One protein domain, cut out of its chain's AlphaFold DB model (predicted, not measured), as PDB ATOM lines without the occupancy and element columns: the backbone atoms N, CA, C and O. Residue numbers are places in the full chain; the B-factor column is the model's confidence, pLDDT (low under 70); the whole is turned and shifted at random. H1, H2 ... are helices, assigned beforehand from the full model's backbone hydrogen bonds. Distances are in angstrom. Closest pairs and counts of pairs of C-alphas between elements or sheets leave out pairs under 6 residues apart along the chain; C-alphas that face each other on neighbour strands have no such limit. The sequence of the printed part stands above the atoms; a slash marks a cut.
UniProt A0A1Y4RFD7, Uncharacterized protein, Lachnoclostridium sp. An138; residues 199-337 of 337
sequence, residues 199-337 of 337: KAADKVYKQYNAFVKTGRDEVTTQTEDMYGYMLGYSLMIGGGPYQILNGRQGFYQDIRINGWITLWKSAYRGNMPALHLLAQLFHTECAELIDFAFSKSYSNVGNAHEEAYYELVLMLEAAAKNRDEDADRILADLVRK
ATOM      1  N   LYS A 199     -51.433  39.098 -23.563       67.69
ATOM      2  CA  LYS A 199     -51.629  40.225 -24.495       67.69
ATOM      3  C   LYS A 199     -50.592  40.241 -25.617       67.69
ATOM      4  O   LYS A 199     -50.945  40.563 -26.751       67.69
ATOM      5  N   ALA A 200     -49.332  39.944 -25.298       62.62
ATOM      6  CA  ALA A 200     -48.258  39.876 -26.284       62.62
ATOM      7  C   ALA A 200     -48.549  38.779 -27.318       62.62
ATOM      8  O   ALA A 200     -48.579  39.039 -28.521       62.62
ATOM      9  N   ALA A 201     -48.909  37.587 -26.840       61.66
ATOM     10  CA  ALA A 201     -49.198  36.457 -27.706       61.66
ATOM     11  C   ALA A 201     -50.479  36.650 -28.554       61.66
ATOM     12  O   ALA A 201     -50.490  36.336 -29.745       61.66
ATOM     13  N   ASP A 202     -51.535  37.256 -27.994       66.00
ATOM     14  CA  ASP A 202     -52.755  37.623 -28.735       66.00
ATOM     15  C   ASP A 202     -52.476  38.646 -29.851       66.00
ATOM     16  O   ASP A 202     -53.085  38.588 -30.920       66.00
ATOM     17  N   LYS A 203     -51.514  39.559 -29.656       66.81
ATOM     18  CA  LYS A 203     -51.109  40.527 -30.686       66.81
ATOM     19  C   LYS A 203     -50.509  39.824 -31.906       66.81
ATOM     20  O   LYS A 203     -50.919  40.127 -33.026       66.81
ATOM     21  N   VAL A 204     -49.591  38.878 -31.700       61.78
ATOM     22  CA  VAL A 204     -48.976  38.105 -32.794       61.78
ATOM     23  C   VAL A 204     -50.003  37.207 -33.475       61.78
ATOM     24  O   VAL A 204     -50.080  37.194 -34.702       61.78
ATOM     25  N   TYR A 205     -50.878  36.551 -32.710       64.38
ATOM     26  CA  TYR A 205     -51.951  35.729 -33.275       64.38
ATOM     27  C   TYR A 205     -52.944  36.552 -34.110       64.38
ATOM     28  O   TYR A 205     -53.358  36.133 -35.191       64.38
ATOM     29  N   LYS A 206     -53.317  37.756 -33.658       68.44
ATOM     30  CA  LYS A 206     -54.161  38.683 -34.428       68.44
ATOM     31  C   LYS A 206     -53.495  39.136 -35.719       68.44
ATOM     32  O   LYS A 206     -54.178  39.206 -36.735       68.44
ATOM     33  N   GLN A 207     -52.196  39.421 -35.691       63.19
ATOM     34  CA  GLN A 207     -51.445  39.812 -36.885       63.19
ATOM     35  C   GLN A 207     -51.317  38.654 -37.877       63.19
ATOM     36  O   GLN A 207     -51.639  38.831 -39.048       63.19
ATOM     37  N   TYR A 208     -50.978  37.453 -37.405       61.09
ATOM     38  CA  TYR A 208     -50.973  36.250 -38.237       61.09
ATOM     39  C   TYR A 208     -52.356  35.967 -38.845       61.09
ATOM     40  O   TYR A 208     -52.473  35.679 -40.032       61.09
ATOM     41  N   ASN A 209     -53.437  36.116 -38.074       64.69
ATOM     42  CA  ASN A 209     -54.794  35.946 -38.599       64.69
ATOM     43  C   ASN A 209     -55.221  37.055 -39.562       64.69
ATOM     44  O   ASN A 209     -56.017  36.792 -40.462       64.69
ATOM     45  N   ALA A 210     -54.754  38.288 -39.364       64.19
ATOM     46  CA  ALA A 210     -54.984  39.373 -40.310       64.19
ATOM     47  C   ALA A 210     -54.326  39.040 -41.654       64.19
ATOM     48  O   ALA A 210     -55.013  39.102 -42.670       64.19
ATOM     49  N   PHE A 211     -53.078  38.557 -41.629       55.09
ATOM     50  CA  PHE A 211     -52.380  38.032 -42.802       55.09
ATOM     51  C   PHE A 211     -53.142  36.875 -43.461       55.09
ATOM     52  O   PHE A 211     -53.450  36.921 -44.643       55.09
ATOM     53  N   VAL A 212     -53.539  35.851 -42.695       55.88
ATOM     54  CA  VAL A 212     -54.310  34.700 -43.208       55.88
ATOM     55  C   VAL A 212     -55.580  35.123 -43.953       55.88
ATOM     56  O   VAL A 212     -55.998  34.433 -44.880       55.88
ATOM     57  N   LYS A 213     -56.198  36.237 -43.552       58.91
ATOM     58  CA  LYS A 213     -57.445  36.754 -44.122       58.91
ATOM     59  C   LYS A 213     -57.253  37.645 -45.351       58.91
ATOM     60  O   LYS A 213     -58.262  38.010 -45.950       58.91
ATOM     61  N   THR A 214     -56.027  38.005 -45.738       52.09
ATOM     62  CA  THR A 214     -55.804  38.852 -46.923       52.09
ATOM     63  C   THR A 214     -56.117  38.121 -48.228       52.09
ATOM     64  O   THR A 214     -56.452  38.785 -49.205       52.09
ATOM     65  N   GLY A 215     -56.080  36.780 -48.236       46.56
ATOM     66  CA  GLY A 215     -56.572  35.942 -49.336       46.56
ATOM     67  C   GLY A 215     -55.920  36.212 -50.695       46.56
ATOM     68  O   GLY A 215     -56.541  35.939 -51.717       46.56
ATOM     69  N   ARG A 216     -54.718  36.803 -50.723       43.50
ATOM     70  CA  ARG A 216     -54.021  37.142 -51.967       43.50
ATOM     71  C   ARG A 216     -53.168  35.965 -52.432       43.50
ATOM     72  O   ARG A 216     -52.337  35.482 -51.671       43.50
ATOM     73  N   ASP A 217     -53.351  35.580 -53.693       36.12
ATOM     74  CA  ASP A 217     -52.495  34.627 -54.417       36.12
ATOM     75  C   ASP A 217     -51.091  35.200 -54.702       36.12
ATOM     76  O   ASP A 217     -50.160  34.466 -55.022       36.12
ATOM     77  N   GLU A 218     -50.920  36.517 -54.554       36.38
ATOM     78  CA  GLU A 218     -49.632  37.202 -54.638       36.38
ATOM     79  C   GLU A 218     -49.195  37.651 -53.242       36.38
ATOM     80  O   GLU A 218     -49.783  38.554 -52.638       36.38
ATOM     81  N   VAL A 219     -48.130  37.025 -52.740       39.38
ATOM     82  CA  VAL A 219     -47.346  37.514 -51.604       39.38
ATOM     83  C   VAL A 219     -46.859  38.919 -51.957       39.38
ATOM     84  O   VAL A 219     -45.960  39.093 -52.773       39.38
ATOM     85  N   THR A 220     -47.483  39.954 -51.405       42.09
ATOM     86  CA  THR A 220     -46.956  41.319 -51.529       42.09
ATOM     87  C   THR A 220     -45.780  41.509 -50.570       42.09
ATOM     88  O   THR A 220     -45.721  40.845 -49.544       42.09
ATOM     89  N   THR A 221     -44.865  42.440 -50.866       41.78
ATOM     90  CA  THR A 221     -43.597  42.711 -50.143       41.78
ATOM     91  C   THR A 221     -43.726  43.144 -48.675       41.78
ATOM     92  O   THR A 221     -42.744  43.526 -48.048       41.78
ATOM     93  N   GLN A 222     -44.916  43.091 -48.085       48.59
ATOM     94  CA  GLN A 222     -45.088  43.355 -46.663       48.59
ATOM     95  C   GLN A 222     -44.762  42.064 -45.910       48.59
ATOM     96  O   GLN A 222     -45.381  41.054 -46.208       48.59
ATOM     97  N   THR A 223     -43.766  42.131 -45.015       54.72
ATOM     98  CA  THR A 223     -43.355  41.335 -43.815       54.72
ATOM     99  C   THR A 223     -44.079  40.054 -43.372       54.72
ATOM    100  O   THR A 223     -43.611  39.365 -42.463       54.72
ATOM    101  N   GLU A 224     -45.238  39.761 -43.936       53.66
ATOM    102  CA  GLU A 224     -46.220  38.769 -43.554       53.66
ATOM    103  C   GLU A 224     -45.732  37.322 -43.701       53.66
ATOM    104  O   GLU A 224     -46.177  36.466 -42.934       53.66
ATOM    105  N   ASP A 225     -44.771  37.049 -44.591       61.25
ATOM    106  CA  ASP A 225     -44.153  35.728 -44.705       61.25
ATOM    107  C   ASP A 225     -43.458  35.350 -43.386       61.25
ATOM    108  O   ASP A 225     -43.813  34.343 -42.769       61.25
ATOM    109  N   MET A 226     -42.544  36.181 -42.881       71.00
ATOM    110  CA  MET A 226     -41.724  35.870 -41.706       71.00
ATOM    111  C   MET A 226     -42.533  35.609 -40.432       71.00
ATOM    112  O   MET A 226     -42.121  34.784 -39.619       71.00
ATOM    113  N   TYR A 227     -43.693  36.248 -40.248       71.75
ATOM    114  CA  TYR A 227     -44.521  36.047 -39.051       71.75
ATOM    115  C   TYR A 227     -45.023  34.607 -38.909       71.75
ATOM    116  O   TYR A 227     -45.094  34.098 -37.790       71.75
ATOM    117  N   GLY A 228     -45.357  33.945 -40.019       72.38
ATOM    118  CA  GLY A 228     -45.798  32.551 -40.012       72.38
ATOM    119  C   GLY A 228     -44.670  31.590 -39.628       72.38
ATOM    120  O   GLY A 228     -44.845  30.752 -38.743       72.38
ATOM    121  N   TYR A 229     -43.480  31.790 -40.204       77.44
ATOM    122  CA  TYR A 229     -42.270  31.059 -39.821       77.44
ATOM    123  C   TYR A 229     -41.932  31.263 -38.338       77.44
ATOM    124  O   TYR A 229     -41.725  30.302 -37.603       77.44
ATOM    125  N   MET A 230     -41.959  32.510 -37.872       76.69
ATOM    126  CA  MET A 230     -41.668  32.863 -36.487       76.69
ATOM    127  C   MET A 230     -42.642  32.264 -35.489       76.69
ATOM    128  O   MET A 230     -42.218  31.717 -34.473       76.69
ATOM    129  N   LEU A 231     -43.943  32.371 -35.761       74.44
ATOM    130  CA  LEU A 231     -44.972  31.788 -34.913       74.44
ATOM    131  C   LEU A 231     -44.839  30.264 -34.892       74.44
ATOM    132  O   LEU A 231     -44.825  29.678 -33.814       74.44
ATOM    133  N   GLY A 232     -44.675  29.640 -36.064       76.19
ATOM    134  CA  GLY A 232     -44.450  28.202 -36.187       76.19
ATOM    135  C   GLY A 232     -43.250  27.741 -35.362       76.19
ATOM    136  O   GLY A 232     -43.396  26.895 -34.484       76.19
ATOM    137  N   TYR A 233     -42.094  28.376 -35.560       74.06
ATOM    138  CA  TYR A 233     -40.866  28.072 -34.832       74.06
ATOM    139  C   TYR A 233     -40.998  28.289 -33.319       74.06
ATOM    140  O   TYR A 233     -40.646  27.407 -32.540       74.06
ATOM    141  N   SER A 234     -41.592  29.409 -32.890       71.12
ATOM    142  CA  SER A 234     -41.826  29.712 -31.467       71.12
ATOM    143  C   SER A 234     -42.674  28.643 -30.773       71.12
ATOM    144  O   SER A 234     -42.390  28.266 -29.637       71.12
ATOM    145  N   LEU A 235     -43.704  28.142 -31.465       72.44
ATOM    146  CA  LEU A 235     -44.567  27.067 -30.978       72.44
ATOM    147  C   LEU A 235     -43.821  25.725 -30.905       72.44
ATOM    148  O   LEU A 235     -44.018  24.980 -29.948       72.44
ATOM    149  N   MET A 236     -42.942  25.424 -31.868       70.75
ATOM    150  CA  MET A 236     -42.156  24.183 -31.885       70.75
ATOM    151  C   MET A 236     -41.120  24.106 -30.761       70.75
ATOM    152  O   MET A 236     -41.020  23.074 -30.100       70.75
ATOM    153  N   ILE A 237     -40.370  25.187 -30.527       63.91
ATOM    154  CA  ILE A 237     -39.347  25.230 -29.468       63.91
ATOM    155  C   ILE A 237     -39.952  25.447 -28.075       63.91
ATOM    156  O   ILE A 237     -39.234  25.453 -27.082       63.91
ATOM    157  N   GLY A 238     -41.267  25.681 -27.994       54.94
ATOM    158  CA  GLY A 238     -41.949  25.999 -26.746       54.94
ATOM    159  C   GLY A 238     -41.424  27.280 -26.091       54.94
ATOM    160  O   GLY A 238     -41.373  27.355 -24.877       54.94
ATOM    161  N   GLY A 239     -40.995  28.287 -26.846       55.03
ATOM    162  CA  GLY A 239     -40.356  29.478 -26.277       55.03
ATOM    163  C   GLY A 239     -41.344  30.590 -25.904       55.03
ATOM    164  O   GLY A 239     -42.296  30.863 -26.637       55.03
ATOM    165  N   GLY A 240     -41.075  31.309 -24.806       55.06
ATOM    166  CA  GLY A 240     -41.704  32.602 -24.492       55.06
ATOM    167  C   GLY A 240     -43.173  32.551 -24.018       55.06
ATOM    168  O   GLY A 240     -43.662  31.501 -23.598       55.06
ATOM    169  N   PRO A 241     -43.914  33.682 -24.075       52.59
ATOM    170  CA  PRO A 241     -45.280  33.796 -23.531       52.59
ATOM    171  C   PRO A 241     -46.313  32.864 -24.198       52.59
ATOM    172  O   PRO A 241     -47.446  32.728 -23.731       52.59
ATOM    173  N   TYR A 242     -45.923  32.206 -25.289       56.12
ATOM    174  CA  TYR A 242     -46.742  31.318 -26.106       56.12
ATOM    175  C   TYR A 242     -47.020  29.957 -25.442       56.12
ATOM    176  O   TYR A 242     -48.032  29.337 -25.764       56.12
ATOM    177  N   GLN A 243     -46.211  29.525 -24.461       56.00
ATOM    178  CA  GLN A 243     -46.510  28.330 -23.652       56.00
ATOM    179  C   GLN A 243     -47.757  28.517 -22.768       56.00
ATOM    180  O   GLN A 243     -48.559  27.595 -22.608       56.00
ATOM    181  N   ILE A 244     -47.956  29.721 -22.218       53.69
ATOM    182  CA  ILE A 244     -49.065  30.031 -21.298       53.69
ATOM    183  C   ILE A 244     -50.426  29.965 -22.006       53.69
ATOM    184  O   ILE A 244     -51.424  29.567 -21.401       53.69
ATOM    185  N   LEU A 245     -50.478  30.291 -23.302       50.34
ATOM    186  CA  LEU A 245     -51.706  30.182 -24.097       50.34
ATOM    187  C   LEU A 245     -52.266  28.752 -24.126       50.34
ATOM    188  O   LEU A 245     -53.486  28.578 -24.162       50.34
ATOM    189  N   ASN A 246     -51.402  27.739 -24.050       46.31
ATOM    190  CA  ASN A 246     -51.822  26.344 -24.104       46.31
ATOM    191  C   ASN A 246     -52.522  25.881 -22.817       46.31
ATOM    192  O   ASN A 246     -53.533  25.183 -22.871       46.31
ATOM    193  N   GLY A 247     -52.050  26.337 -21.653       48.78
ATOM    194  CA  GLY A 247     -52.634  25.961 -20.361       48.78
ATOM    195  C   GLY A 247     -54.080  26.436 -20.165       48.78
ATOM    196  O   GLY A 247     -54.827  25.823 -19.405       48.78
ATOM    197  N   ARG A 248     -54.505  27.504 -20.862       46.28
ATOM    198  CA  ARG A 248     -55.843  28.106 -20.699       46.28
ATOM    199  C   ARG A 248     -56.879  27.709 -21.746       46.28
ATOM    200  O   ARG A 248     -58.067  27.782 -21.444       46.28
ATOM    201  N   GLN A 249     -56.479  27.328 -22.958       46.78
ATOM    202  CA  GLN A 249     -57.443  27.060 -24.035       46.78
ATOM    203  C   GLN A 249     -57.958  25.612 -24.080       46.78
ATOM    204  O   GLN A 249     -58.759  25.286 -24.951       46.78
ATOM    205  N   GLY A 250     -57.546  24.737 -23.155       40.44
ATOM    206  CA  GLY A 250     -58.017  23.347 -23.130       40.44
ATOM    207  C   GLY A 250     -57.568  22.521 -24.342       40.44
ATOM    208  O   GLY A 250     -58.107  21.441 -24.584       40.44
ATOM    209  N   PHE A 251     -56.577  23.004 -25.098       41.84
ATOM    210  CA  PHE A 251     -55.939  22.236 -26.154       41.84
ATOM    211  C   PHE A 251     -55.034  21.175 -25.516       41.84
ATOM    212  O   PHE A 251     -53.854  21.382 -25.278       41.84
ATOM    213  N   TYR A 252     -55.567  19.972 -25.330       38.50
ATOM    214  CA  TYR A 252     -54.760  18.745 -25.355       38.50
ATOM    215  C   TYR A 252     -54.279  18.429 -26.796       38.50
ATOM    216  O   TYR A 252     -54.214  17.270 -27.197       38.50
ATOM    217  N   GLN A 253     -53.992  19.450 -27.615       51.84
ATOM    218  CA  GLN A 253     -53.293  19.304 -28.892       51.84
ATOM    219  C   GLN A 253     -51.863  19.782 -28.685       51.84
ATOM    220  O   GLN A 253     -51.637  20.864 -28.147       51.84
ATOM    221  N   ASP A 254     -50.910  18.950 -29.086       67.38
ATOM    222  CA  ASP A 254     -49.482  19.221 -28.978       67.38
ATOM    223  C   ASP A 254     -49.155  20.577 -29.637       67.38
ATOM    224  O   ASP A 254     -49.337  20.751 -30.845       67.38
ATOM    225  N   ILE A 255     -48.709  21.562 -28.841       67.56
ATOM    226  CA  ILE A 255     -48.324  22.910 -29.310       67.56
ATOM    227  C   ILE A 255     -47.373  22.799 -30.499       67.56
ATOM    228  O   ILE A 255     -47.463  23.578 -31.448       67.56
ATOM    229  N   ARG A 256     -46.493  21.795 -30.468       71.81
ATOM    230  CA  ARG A 256     -45.507  21.572 -31.517       71.81
ATOM    231  C   ARG A 256     -46.177  21.199 -32.830       71.81
ATOM    232  O   ARG A 256     -45.800  21.745 -33.859       71.81
ATOM    233  N   ILE A 257     -47.247  20.399 -32.800       79.06
ATOM    234  CA  ILE A 257     -48.069  20.111 -33.987       79.06
ATOM    235  C   ILE A 257     -48.719  21.382 -34.542       79.06
ATOM    236  O   ILE A 257     -48.713  21.581 -35.753       79.06
ATOM    237  N   ASN A 258     -49.213  22.293 -33.698       76.69
ATOM    238  CA  ASN A 258     -49.712  23.589 -34.181       76.69
ATOM    239  C   ASN A 258     -48.598  24.453 -34.797       76.69
ATOM    240  O   ASN A 258     -48.849  25.180 -35.764       76.69
ATOM    241  N   GLY A 259     -47.373  24.348 -34.278       79.19
ATOM    242  CA  GLY A 259     -46.177  24.932 -34.882       79.19
ATOM    243  C   GLY A 259     -45.941  24.407 -36.297       79.19
ATOM    244  O   GLY A 259     -45.910  25.195 -37.243       79.19
ATOM    245  N   TRP A 260     -45.905  23.084 -36.467       85.12
ATOM    246  CA  TRP A 260     -45.765  22.422 -37.768       85.12
ATOM    247  C   TRP A 260     -46.897  22.770 -38.746       85.12
ATOM    248  O   TRP A 260     -46.638  23.082 -39.905       85.12
ATOM    249  N   ILE A 261     -48.151  22.809 -38.283       84.88
ATOM    250  CA  ILE A 261     -49.306  23.252 -39.087       84.88
ATOM    251  C   ILE A 261     -49.109  24.693 -39.574       84.88
ATOM    252  O   ILE A 261     -49.427  25.026 -40.717       84.88
ATOM    253  N   THR A 262     -48.605  25.570 -38.704       82.00
ATOM    254  CA  THR A 262     -48.343  26.974 -39.044       82.00
ATOM    255  C   THR A 262     -47.225  27.085 -40.078       82.00
ATOM    256  O   THR A 262     -47.356  27.867 -41.021       82.00
ATOM    257  N   LEU A 263     -46.173  26.269 -39.964       82.75
ATOM    258  CA  LEU A 263     -45.102  26.206 -40.958       82.75
ATOM    259  C   LEU A 263     -45.613  25.732 -42.314       82.75
ATOM    260  O   LEU A 263     -45.360  26.410 -43.303       82.75
ATOM    261  N   TRP A 264     -46.406  24.659 -42.369       85.00
ATOM    262  CA  TRP A 264     -47.012  24.193 -43.619       85.00
ATOM    263  C   TRP A 264     -47.859  25.272 -44.290       85.00
ATOM    264  O   TRP A 264     -47.666  25.581 -45.462       85.00
ATOM    265  N   LYS A 265     -48.750  25.917 -43.529       81.44
ATOM    266  CA  LYS A 265     -49.579  27.023 -44.036       81.44
ATOM    267  C   LYS A 265     -48.756  28.197 -44.544       81.44
ATOM    268  O   LYS A 265     -49.179  28.877 -45.474       81.44
ATOM    269  N   SER A 266     -47.607  28.442 -43.925       77.75
ATOM    270  CA  SER A 266     -46.683  29.491 -44.345       77.75
ATOM    271  C   SER A 266     -45.954  29.093 -45.631       77.75
ATOM    272  O   SER A 266     -45.910  29.891 -46.563       77.75
ATOM    273  N   ALA A 267     -45.449  27.859 -45.713       79.31
ATOM    274  CA  ALA A 267     -44.766  27.315 -46.887       79.31
ATOM    275  C   ALA A 267     -45.674  27.300 -48.125       79.31
ATOM    276  O   ALA A 267     -45.289  27.821 -49.166       79.31
ATOM    277  N   TYR A 268     -46.924  26.844 -47.980       76.38
ATOM    278  CA  TYR A 268     -47.936  26.874 -49.046       76.38
ATOM    279  C   TYR A 268     -48.234  28.276 -49.583       76.38
ATOM    280  O   TYR A 268     -48.691  28.433 -50.711       76.38
ATOM    281  N   ARG A 269     -47.993  29.308 -48.774       73.12
ATOM    282  CA  ARG A 269     -48.125  30.711 -49.179       73.12
ATOM    283  C   ARG A 269     -46.820  31.300 -49.695       73.12
ATOM    284  O   ARG A 269     -46.741  32.509 -49.843       73.12
ATOM    285  N   GLY A 270     -45.795  30.490 -49.938       69.38
ATOM    286  CA  GLY A 270     -44.515  30.941 -50.470       69.38
ATOM    287  C   GLY A 270     -43.507  31.420 -49.422       69.38
ATOM    288  O   GLY A 270     -42.525  32.058 -49.797       69.38
ATOM    289  N   ASN A 271     -43.691  31.126 -48.126       73.75
ATOM    290  CA  ASN A 271     -42.621  31.337 -47.145       73.75
ATOM    291  C   ASN A 271     -41.532  30.268 -47.330       73.75
ATOM    292  O   ASN A 271     -41.683  29.128 -46.886       73.75
ATOM    293  N   MET A 272     -40.422  30.653 -47.955       74.31
ATOM    294  CA  MET A 272     -39.331  29.721 -48.240       74.31
ATOM    295  C   MET A 272     -38.575  29.247 -46.989       74.31
ATOM    296  O   MET A 272     -38.300  28.054 -46.924       74.31
ATOM    297  N   PRO A 273     -38.283  30.065 -45.951       73.44
ATOM    298  CA  PRO A 273     -37.720  29.525 -44.707       73.44
ATOM    299  C   PRO A 273     -38.552  28.406 -44.079       73.44
ATOM    300  O   PRO A 273     -37.994  27.434 -43.582       73.44
ATOM    301  N   ALA A 274     -39.881  28.520 -44.108       78.62
ATOM    302  CA  ALA A 274     -40.782  27.485 -43.627       78.62
ATOM    303  C   ALA A 274     -40.715  26.244 -44.526       78.62
ATOM    304  O   ALA A 274     -40.619  25.141 -43.997       78.62
ATOM    305  N   LEU A 275     -40.703  26.414 -45.853       81.44
ATOM    306  CA  LEU A 275     -40.531  25.310 -46.804       81.44
ATOM    307  C   LEU A 275     -39.205  24.569 -46.583       81.44
ATOM    308  O   LEU A 275     -39.186  23.345 -46.505       81.44
ATOM    309  N   HIS A 276     -38.104  25.305 -46.448       80.44
ATOM    310  CA  HIS A 276     -36.763  24.742 -46.308       80.44
ATOM    311  C   HIS A 276     -36.608  24.037 -44.969       80.44
ATOM    312  O   HIS A 276     -36.135  22.907 -44.938       80.44
ATOM    313  N   LEU A 277     -37.105  24.642 -43.887       79.56
ATOM    314  CA  LEU A 277     -37.170  24.008 -42.574       79.56
ATOM    315  C   LEU A 277     -37.962  22.694 -42.618       79.56
ATOM    316  O   LEU A 277     -37.496  21.686 -42.091       79.56
ATOM    317  N   LEU A 278     -39.143  22.694 -43.248       85.94
ATOM    318  CA  LEU A 278     -39.955  21.484 -43.391       85.94
ATOM    319  C   LEU A 278     -39.203  20.409 -44.179       85.94
ATOM    320  O   LEU A 278     -39.118  19.281 -43.714       85.94
ATOM    321  N   ALA A 279     -38.614  20.759 -45.325       86.56
ATOM    322  CA  ALA A 279     -37.898  19.821 -46.185       86.56
ATOM    323  C   ALA A 279     -36.618  19.261 -45.542       86.56
ATOM    324  O   ALA A 279     -36.379  18.056 -45.583       86.56
ATOM    325  N   GLN A 280     -35.810  20.109 -44.904       81.44
ATOM    326  CA  GLN A 280     -34.581  19.694 -44.223       81.44
ATOM    327  C   GLN A 280     -34.867  18.735 -43.061       81.44
ATOM    328  O   GLN A 280     -34.094  17.805 -42.820       81.44
ATOM    329  N   LEU A 281     -35.984  18.940 -42.355       82.75
ATOM    330  CA  LEU A 281     -36.395  18.104 -41.228       82.75
ATOM    331  C   LEU A 281     -37.297  16.930 -41.630       82.75
ATOM    332  O   LEU A 281     -37.597  16.084 -40.791       82.75
ATOM    333  N   PHE A 282     -37.682  16.826 -42.903       85.06
ATOM    334  CA  PHE A 282     -38.553  15.755 -43.389       85.06
ATOM    335  C   PHE A 282     -37.894  14.368 -43.348       85.06
ATOM    336  O   PHE A 282     -38.586  13.360 -43.321       85.06
ATOM    337  N   HIS A 283     -36.560  14.315 -43.287       80.12
ATOM    338  CA  HIS A 283     -35.773  13.078 -43.168       80.12
ATOM    339  C   HIS A 283     -35.154  12.877 -41.782       80.12
ATOM    340  O   HIS A 283     -34.204  12.108 -41.620       80.12
ATOM    341  N   THR A 284     -35.627  13.613 -40.778       81.25
ATOM    342  CA  THR A 284     -35.170  13.472 -39.391       81.25
ATOM    343  C   THR A 284     -36.257  12.820 -38.539       81.25
ATOM    344  O   THR A 284     -37.330  12.467 -39.021       81.25
ATOM    345  N   GLU A 285     -36.013  12.695 -37.236       76.88
ATOM    346  CA  GLU A 285     -37.019  12.256 -36.257       76.88
ATOM    347  C   GLU A 285     -38.283  13.139 -36.216       76.88
ATOM    348  O   GLU A 285     -39.288  12.761 -35.621       76.88
ATOM    349  N   CYS A 286     -38.257  14.312 -36.855       79.31
ATOM    350  CA  CYS A 286     -39.410  15.199 -36.970       79.31
ATOM    351  C   CYS A 286     -40.388  14.804 -38.089       79.31
ATOM    352  O   CYS A 286     -41.485  15.360 -38.129       79.31
ATOM    353  N   ALA A 287     -40.032  13.861 -38.971       84.56
ATOM    354  CA  ALA A 287     -40.836  13.479 -40.136       84.56
ATOM    355  C   ALA A 287     -42.287  13.109 -39.772       84.56
ATOM    356  O   ALA A 287     -43.219  13.637 -40.376       84.56
ATOM    357  N   GLU A 288     -42.471  12.299 -38.721       83.75
ATOM    358  CA  GLU A 288     -43.787  11.848 -38.225       83.75
ATOM    359  C   GLU A 288     -44.649  12.980 -37.628       83.75
ATOM    360  O   GLU A 288     -45.863  12.870 -37.466       83.75
ATOM    361  N   LEU A 289     -44.026  14.087 -37.221       84.00
ATOM    362  CA  LEU A 289     -44.760  15.265 -36.753       84.00
ATOM    363  C   LEU A 289     -45.128  16.164 -37.932       84.00
ATOM    364  O   LEU A 289     -46.208  16.767 -37.943       84.00
ATOM    365  N   ILE A 290     -44.241  16.244 -38.925       87.19
ATOM    366  CA  ILE A 290     -44.430  17.028 -40.143       87.19
ATOM    367  C   ILE A 290     -45.551  16.428 -41.000       87.19
ATOM    368  O   ILE A 290     -46.437  17.176 -41.424       87.19
ATOM    369  N   ASP A 291     -45.567  15.110 -41.216       86.88
ATOM    370  CA  ASP A 291     -46.615  14.423 -41.984       86.88
ATOM    371  C   ASP A 291     -47.971  14.416 -41.249       86.88
ATOM    372  O   ASP A 291     -49.023  14.651 -41.853       86.88
ATOM    373  N   PHE A 292     -47.973  14.277 -39.923       85.94
ATOM    374  CA  PHE A 292     -49.180  14.372 -39.120       85.94
ATOM    375  C   PHE A 292     -49.773  15.779 -39.197       85.94
ATOM    376  O   PHE A 292     -50.977  15.932 -39.418       85.94
ATOM    377  N   ALA A 293     -48.947  16.822 -39.079       87.19
ATOM    378  CA  ALA A 293     -49.381  18.205 -39.245       87.19
ATOM    379  C   ALA A 293     -49.915  18.495 -40.658       87.19
ATOM    380  O   ALA A 293     -50.918  19.210 -40.798       87.19
ATOM    381  N   PHE A 294     -49.289  17.911 -41.685       87.38
ATOM    382  CA  PHE A 294     -49.772  17.965 -43.063       87.38
ATOM    383  C   PHE A 294     -51.168  17.348 -43.174       87.38
ATOM    384  O   PHE A 294     -52.091  18.020 -43.633       87.38
ATOM    385  N   SER A 295     -51.366  16.130 -42.650       84.69
ATOM    386  CA  SER A 295     -52.672  15.455 -42.660       84.69
ATOM    387  C   SER A 295     -53.763  16.326 -42.027       84.69
ATOM    388  O   SER A 295     -54.799  16.592 -42.627       84.69
ATOM    389  N   LYS A 296     -53.496  16.927 -40.862       82.00
ATOM    390  CA  LYS A 296     -54.469  17.797 -40.182       82.00
ATOM    391  C   LYS A 296     -54.880  19.023 -40.991       82.00
ATOM    392  O   LYS A 296     -55.944  19.581 -40.724       82.00
ATOM    393  N   SER A 297     -54.040  19.456 -41.922       76.38
ATOM    394  CA  SER A 297     -54.234  20.691 -42.674       76.38
ATOM    395  C   SER A 297     -54.726  20.455 -44.103       76.38
ATOM    396  O   SER A 297     -55.488  21.285 -44.600       76.38
ATOM    397  N   TYR A 298     -54.320  19.352 -44.740       75.06
ATOM    398  CA  TYR A 298     -54.455  19.155 -46.188       75.06
ATOM    399  C   TYR A 298     -54.943  17.758 -46.607       75.06
ATOM    400  O   TYR A 298     -55.453  17.635 -47.719       75.06
ATOM    401  N   SER A 299     -54.869  16.724 -45.751       66.25
ATOM    402  CA  SER A 299     -55.218  15.341 -46.135       66.25
ATOM    403  C   SER A 299     -56.042  14.578 -45.091       66.25
ATOM    404  O   SER A 299     -55.666  14.444 -43.933       66.25
ATOM    405  N   ASN A 300     -57.163  13.988 -45.513       58.34
ATOM    406  CA  ASN A 300     -58.043  13.201 -44.638       58.34
ATOM    407  C   ASN A 300     -57.786  11.678 -44.704       58.34
ATOM    408  O   ASN A 300     -58.645  10.908 -44.269       58.34
ATOM    409  N   VAL A 301     -56.665  11.215 -45.279       54.03
ATOM    410  CA  VAL A 301     -56.485   9.800 -45.670       54.03
ATOM    411  C   VAL A 301     -55.114   9.230 -45.267       54.03
ATOM    412  O   VAL A 301     -54.152   9.957 -45.055       54.03
ATOM    413  N   GLY A 302     -55.039   7.902 -45.127       58.53
ATOM    414  CA  GLY A 302     -53.952   7.150 -44.480       58.53
ATOM    415  C   GLY A 302     -52.586   7.084 -45.181       58.53
ATOM    416  O   GLY A 302     -51.818   6.197 -44.827       58.53
ATOM    417  N   ASN A 303     -52.275   7.973 -46.135       75.56
ATOM    418  CA  ASN A 303     -50.961   8.043 -46.801       75.56
ATOM    419  C   ASN A 303     -50.336   9.455 -46.757       75.56
ATOM    420  O   ASN A 303     -49.724   9.923 -47.714       75.56
ATOM    421  N   ALA A 304     -50.516  10.151 -45.630       79.00
ATOM    422  CA  ALA A 304     -50.069  11.533 -45.450       79.00
ATOM    423  C   ALA A 304     -48.557  11.736 -45.647       79.00
ATOM    424  O   ALA A 304     -48.148  12.822 -46.040       79.00
ATOM    425  N   HIS A 305     -47.742  10.709 -45.396       85.62
ATOM    426  CA  HIS A 305     -46.292  10.784 -45.562       85.62
ATOM    427  C   HIS A 305     -45.888  10.964 -47.033       85.62
ATOM    428  O   HIS A 305     -45.157  11.893 -47.367       85.62
ATOM    429  N   GLU A 306     -46.404  10.113 -47.925       85.94
ATOM    430  CA  GLU A 306     -46.111  10.191 -49.359       85.94
ATOM    431  C   GLU A 306     -46.671  11.487 -49.970       85.94
ATOM    432  O   GLU A 306     -45.992  12.153 -50.747       85.94
ATOM    433  N   GLU A 307     -47.876  11.899 -49.568       86.62
ATOM    434  CA  GLU A 307     -48.477  13.159 -50.022       86.62
ATOM    435  C   GLU A 307     -47.683  14.389 -49.554       86.62
ATOM    436  O   GLU A 307     -47.409  15.280 -50.358       86.62
ATOM    437  N   ALA A 308     -47.261  14.421 -48.286       87.88
ATOM    438  CA  ALA A 308     -46.429  15.495 -47.749       87.88
ATOM    439  C   ALA A 308     -45.076  15.575 -48.470       87.88
ATOM    440  O   ALA A 308     -44.626  16.668 -48.816       87.88
ATOM    441  N   TYR A 309     -44.452  14.426 -48.741       90.62
ATOM    442  CA  TYR A 309     -43.210  14.354 -49.506       90.62
ATOM    443  C   TYR A 309     -43.377  14.951 -50.909       90.62
ATOM    444  O   TYR A 309     -42.610  15.835 -51.299       90.62
ATOM    445  N   TYR A 310     -44.393  14.510 -51.661       89.06
ATOM    446  CA  TYR A 310     -44.642  15.028 -53.008       89.06
ATOM    447  C   TYR A 310     -44.917  16.525 -53.002       89.06
ATOM    448  O   TYR A 310     -44.419  17.237 -53.872       89.06
ATOM    449  N   GLU A 311     -45.672  17.017 -52.023       89.25
ATOM    450  CA  GLU A 311     -45.932  18.445 -51.917       89.25
ATOM    451  C   GLU A 311     -44.645  19.242 -51.649       89.25
ATOM    452  O   GLU A 311     -44.412  20.260 -52.301       89.25
ATOM    453  N   LEU A 312     -43.772  18.778 -50.746       88.94
ATOM    454  CA  LEU A 312     -42.474  19.422 -50.509       88.94
ATOM    455  C   LEU A 312     -41.634  19.461 -51.782       88.94
ATOM    456  O   LEU A 312     -41.085  20.511 -52.112       88.94
ATOM    457  N   VAL A 313     -41.573  18.350 -52.520       90.25
ATOM    458  CA  VAL A 313     -40.871  18.275 -53.808       90.25
ATOM    459  C   VAL A 313     -41.446  19.281 -54.803       90.25
ATOM    460  O   VAL A 313     -40.689  20.054 -55.384       90.25
ATOM    461  N   LEU A 314     -42.769  19.337 -54.972       86.31
ATOM    462  CA  LEU A 314     -43.419  20.261 -55.906       86.31
ATOM    463  C   LEU A 314     -43.168  21.728 -55.543       86.31
ATOM    464  O   LEU A 314     -42.849  22.537 -56.420       86.31
ATOM    465  N   MET A 315     -43.281  22.076 -54.260       85.56
ATOM    466  CA  MET A 315     -42.996  23.427 -53.779       85.56
ATOM    467  C   MET A 315     -41.517  23.795 -53.968       85.56
ATOM    468  O   MET A 315     -41.226  24.905 -54.414       85.56
ATOM    469  N   LEU A 316     -40.584  22.874 -53.696       82.62
ATOM    470  CA  LEU A 316     -39.147  23.086 -53.905       82.62
ATOM    471  C   LEU A 316     -38.790  23.208 -55.388       82.62
ATOM    472  O   LEU A 316     -38.027  24.092 -55.755       82.62
ATOM    473  N   GLU A 317     -39.367  22.386 -56.264       83.81
ATOM    474  CA  GLU A 317     -39.181  22.518 -57.711       83.81
ATOM    475  C   GLU A 317     -39.702  23.864 -58.228       83.81
ATOM    476  O   GLU A 317     -39.095  24.479 -59.108       83.81
ATOM    477  N   ALA A 318     -40.843  24.327 -57.709       78.44
ATOM    478  CA  ALA A 318     -41.379  25.642 -58.039       78.44
ATOM    479  C   ALA A 318     -40.453  26.765 -57.542       78.44
ATOM    480  O   ALA A 318     -40.209  27.722 -58.280       78.44
ATOM    481  N   ALA A 319     -39.898  26.633 -56.334       73.38
ATOM    482  CA  ALA A 319     -38.917  27.565 -55.782       73.38
ATOM    483  C   ALA A 319     -37.619  27.591 -56.613       73.38
ATOM    484  O   ALA A 319     -37.190  28.657 -57.056       73.38
ATOM    485  N   ALA A 320     -37.059  26.425 -56.940       73.81
ATOM    486  CA  ALA A 320     -35.871  26.269 -57.778       73.81
ATOM    487  C   ALA A 320     -36.052  26.887 -59.175       73.81
ATOM    488  O   ALA A 320     -35.210  27.652 -59.650       73.81
ATOM    489  N   LYS A 321     -37.208  26.664 -59.822       74.88
ATOM    490  CA  LYS A 321     -37.560  27.312 -61.105       74.88
ATOM    491  C   LYS A 321     -37.583  28.840 -61.007       74.88
ATOM    492  O   LYS A 321     -37.283  29.522 -61.988       74.88
ATOM    493  N   ASN A 322     -37.884  29.375 -59.826       66.50
ATOM    494  CA  ASN A 322     -37.822  30.802 -59.515       66.50
ATOM    495  C   ASN A 322     -36.425  31.272 -59.056       66.50
ATOM    496  O   ASN A 322     -36.286  32.399 -58.576       66.50
ATOM    497  N   ARG A 323     -35.380  30.464 -59.299       63.59
ATOM    498  CA  ARG A 323     -33.966  30.735 -58.989       63.59
ATOM    499  C   ARG A 323     -33.677  30.840 -57.493       63.59
ATOM    500  O   ARG A 323     -32.880  31.688 -57.076       63.59
ATOM    501  N   ASP A 324     -34.341  30.005 -56.706       65.19
ATOM    502  CA  ASP A 324     -33.914  29.705 -55.346       65.19
ATOM    503  C   ASP A 324     -32.747  28.700 -55.404       65.19
ATOM    504  O   ASP A 324     -32.918  27.543 -55.789       65.19
ATOM    505  N   GLU A 325     -31.540  29.182 -55.099       64.62
ATOM    506  CA  GLU A 325     -30.296  28.403 -55.202       64.62
ATOM    507  C   GLU A 325     -30.200  27.301 -54.135       64.62
ATOM    508  O   GLU A 325     -29.548  26.280 -54.366       64.62
ATOM    509  N   ASP A 326     -30.857  27.475 -52.983       66.88
ATOM    510  CA  ASP A 326     -30.866  26.461 -51.929       66.88
ATOM    511  C   ASP A 326     -31.953  25.416 -52.172       66.88
ATOM    512  O   ASP A 326     -31.753  24.260 -51.811       66.88
ATOM    513  N   ALA A 327     -33.063  25.774 -52.823       72.94
ATOM    514  CA  ALA A 327     -34.123  24.837 -53.171       72.94
ATOM    515  C   ALA A 327     -33.604  23.704 -54.062       72.94
ATOM    516  O   ALA A 327     -33.945  22.555 -53.813       72.94
ATOM    517  N   ASP A 328     -32.721  23.985 -55.031       76.94
ATOM    518  CA  ASP A 328     -32.075  22.948 -55.854       76.94
ATOM    519  C   ASP A 328     -31.236  21.979 -55.007       76.94
ATOM    520  O   ASP A 328     -31.285  20.759 -55.190       76.94
ATOM    521  N   ARG A 329     -30.467  22.512 -54.050       79.75
ATOM    522  CA  ARG A 329     -29.635  21.708 -53.147       79.75
ATOM    523  C   ARG A 329     -30.494  20.881 -52.191       79.75
ATOM    524  O   ARG A 329     -30.269  19.682 -52.058       79.75
ATOM    525  N   ILE A 330     -31.477  21.510 -51.550       80.50
ATOM    526  CA  ILE A 330     -32.392  20.873 -50.601       80.50
ATOM    527  C   ILE A 330     -33.226  19.817 -51.319       80.50
ATOM    528  O   ILE A 330     -33.380  18.723 -50.791       80.50
ATOM    529  N   LEU A 331     -33.699  20.090 -52.535       84.00
ATOM    530  CA  LEU A 331     -34.393  19.116 -53.371       84.00
ATOM    531  C   LEU A 331     -33.488  17.924 -53.691       84.00
ATOM    532  O   LEU A 331     -33.910  16.780 -53.545       84.00
ATOM    533  N   ALA A 332     -32.234  18.172 -54.076       83.56
ATOM    534  CA  ALA A 332     -31.280  17.098 -54.328       83.56
ATOM    535  C   ALA A 332     -31.040  16.234 -53.080       83.56
ATOM    536  O   ALA A 332     -30.941  15.014 -53.200       83.56
ATOM    537  N   ASP A 333     -30.970  16.835 -51.892       82.06
ATOM    538  CA  ASP A 333     -30.803  16.108 -50.631       82.06
ATOM    539  C   ASP A 333     -32.084  15.382 -50.191       82.06
ATOM    540  O   ASP A 333     -32.000  14.262 -49.687       82.06
ATOM    541  N   LEU A 334     -33.257  15.981 -50.421       83.12
ATOM    542  CA  LEU A 334     -34.572  15.409 -50.126       83.12
ATOM    543  C   LEU A 334     -34.853  14.182 -51.004       83.12
ATOM    544  O   LEU A 334     -35.381  13.200 -50.504       83.12
ATOM    545  N   VAL A 335     -34.464  14.213 -52.281       83.88
ATOM    546  CA  VAL A 335     -34.680  13.105 -53.235       83.88
ATOM    547  C   VAL A 335     -33.643  11.984 -53.085       83.88
ATOM    548  O   VAL A 335     -33.884  10.850 -53.494       83.88
ATOM    549  N   ARG A 336     -32.457  12.277 -52.534       73.69
ATOM    550  CA  ARG A 336     -31.387  11.281 -52.334       73.69
ATOM    551  C   ARG A 336     -31.598  10.365 -51.129       73.69
ATOM    552  O   ARG A 336     -30.958   9.313 -51.091       73.69
ATOM    553  N   LYS A 337     -32.369  10.806 -50.137       58.91
ATOM    554  CA  LYS A 337     -32.598  10.110 -48.864       58.91
ATOM    555  C   LYS A 337     -33.908   9.340 -48.898       58.91
ATOM    556  O   LYS A 337     -33.896   8.206 -48.378       58.91
TER     557      LYS A 337
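This is residues 199 to 337 of the 337 residues of an uncharacterized protein of Lachnoclostridium sp. An138 (UniProt A0A1Y4RFD7). A helical hairpin of H7 and H8 packs on H5 at one end of the body; H4 lies in the middle, with H2 beside it and H6 crossing it, while H1 and the short H3 lie at the other end. Residues 247 to 253, of which 247 and 248 belong to H3, stick out. The printed part has 139 residues with eight named helices, H1 to H8 along the chain, and no named strand: all helix, packed part aligned, part crossed. It is compact, with a radius of gyration of the C-alphas of 15.1 A and spans of 43 by 35 by 26 A.

The longest helix, H7, has residues 304 to 321 and measures 25.5 A from C-alpha 304 at (-50.069, 11.533, -45.450) to C-alpha 321. H8 is 325 to 336, H6 287 to 298, H5 272 to 281, H4 255 to 267, H3 242 to 248 and H2 224 to 236, 19.1 A. H1, 199 to 212, 19.7 A, begins with C-alpha 199 at (-51.629, 40.225, -24.495).

H7 and H8 touch as a hairpin, C-alphas 320 and 327 being closest at 5.1 A. H5 touches residues 312 to 319 of H7, closest C-alphas 279 and 312, 6.3 A. H6 touches H4 at a steep tilt of 66 degrees, closest C-alphas 261 and 293, 5.1 A. H4 and H2 touch at a shallow tilt of 23 degrees, opposite ways, closest C-alphas 232 and 259, 3.9 A. H1 touches H2, closest C-alphas 211 and 224, 6.2 A. H3 only just touches H2, only at the corner, with 3 pairs of C-alphas within 8 A, closest 235 and 242, 6.8 A. Every O i to N i+4 pair is within hydrogen-bond range in H1, H4, H5 and H7; the counts are 7 of 9 in H2, 7 of 8 in H6 and H8, and 0 of 3 in H3, where 2 of 4 O i to N i+3 pairs are.

The C-alphas of Lys 199 and Arg 336, the two farthest apart, are 45.0 A apart. The printed part has no cut, and the H1 to H2 link is long. Mean pLDDT of the printed part is 70.4; 57 residues are under 70, among them 199 to 225 and 237 to 255.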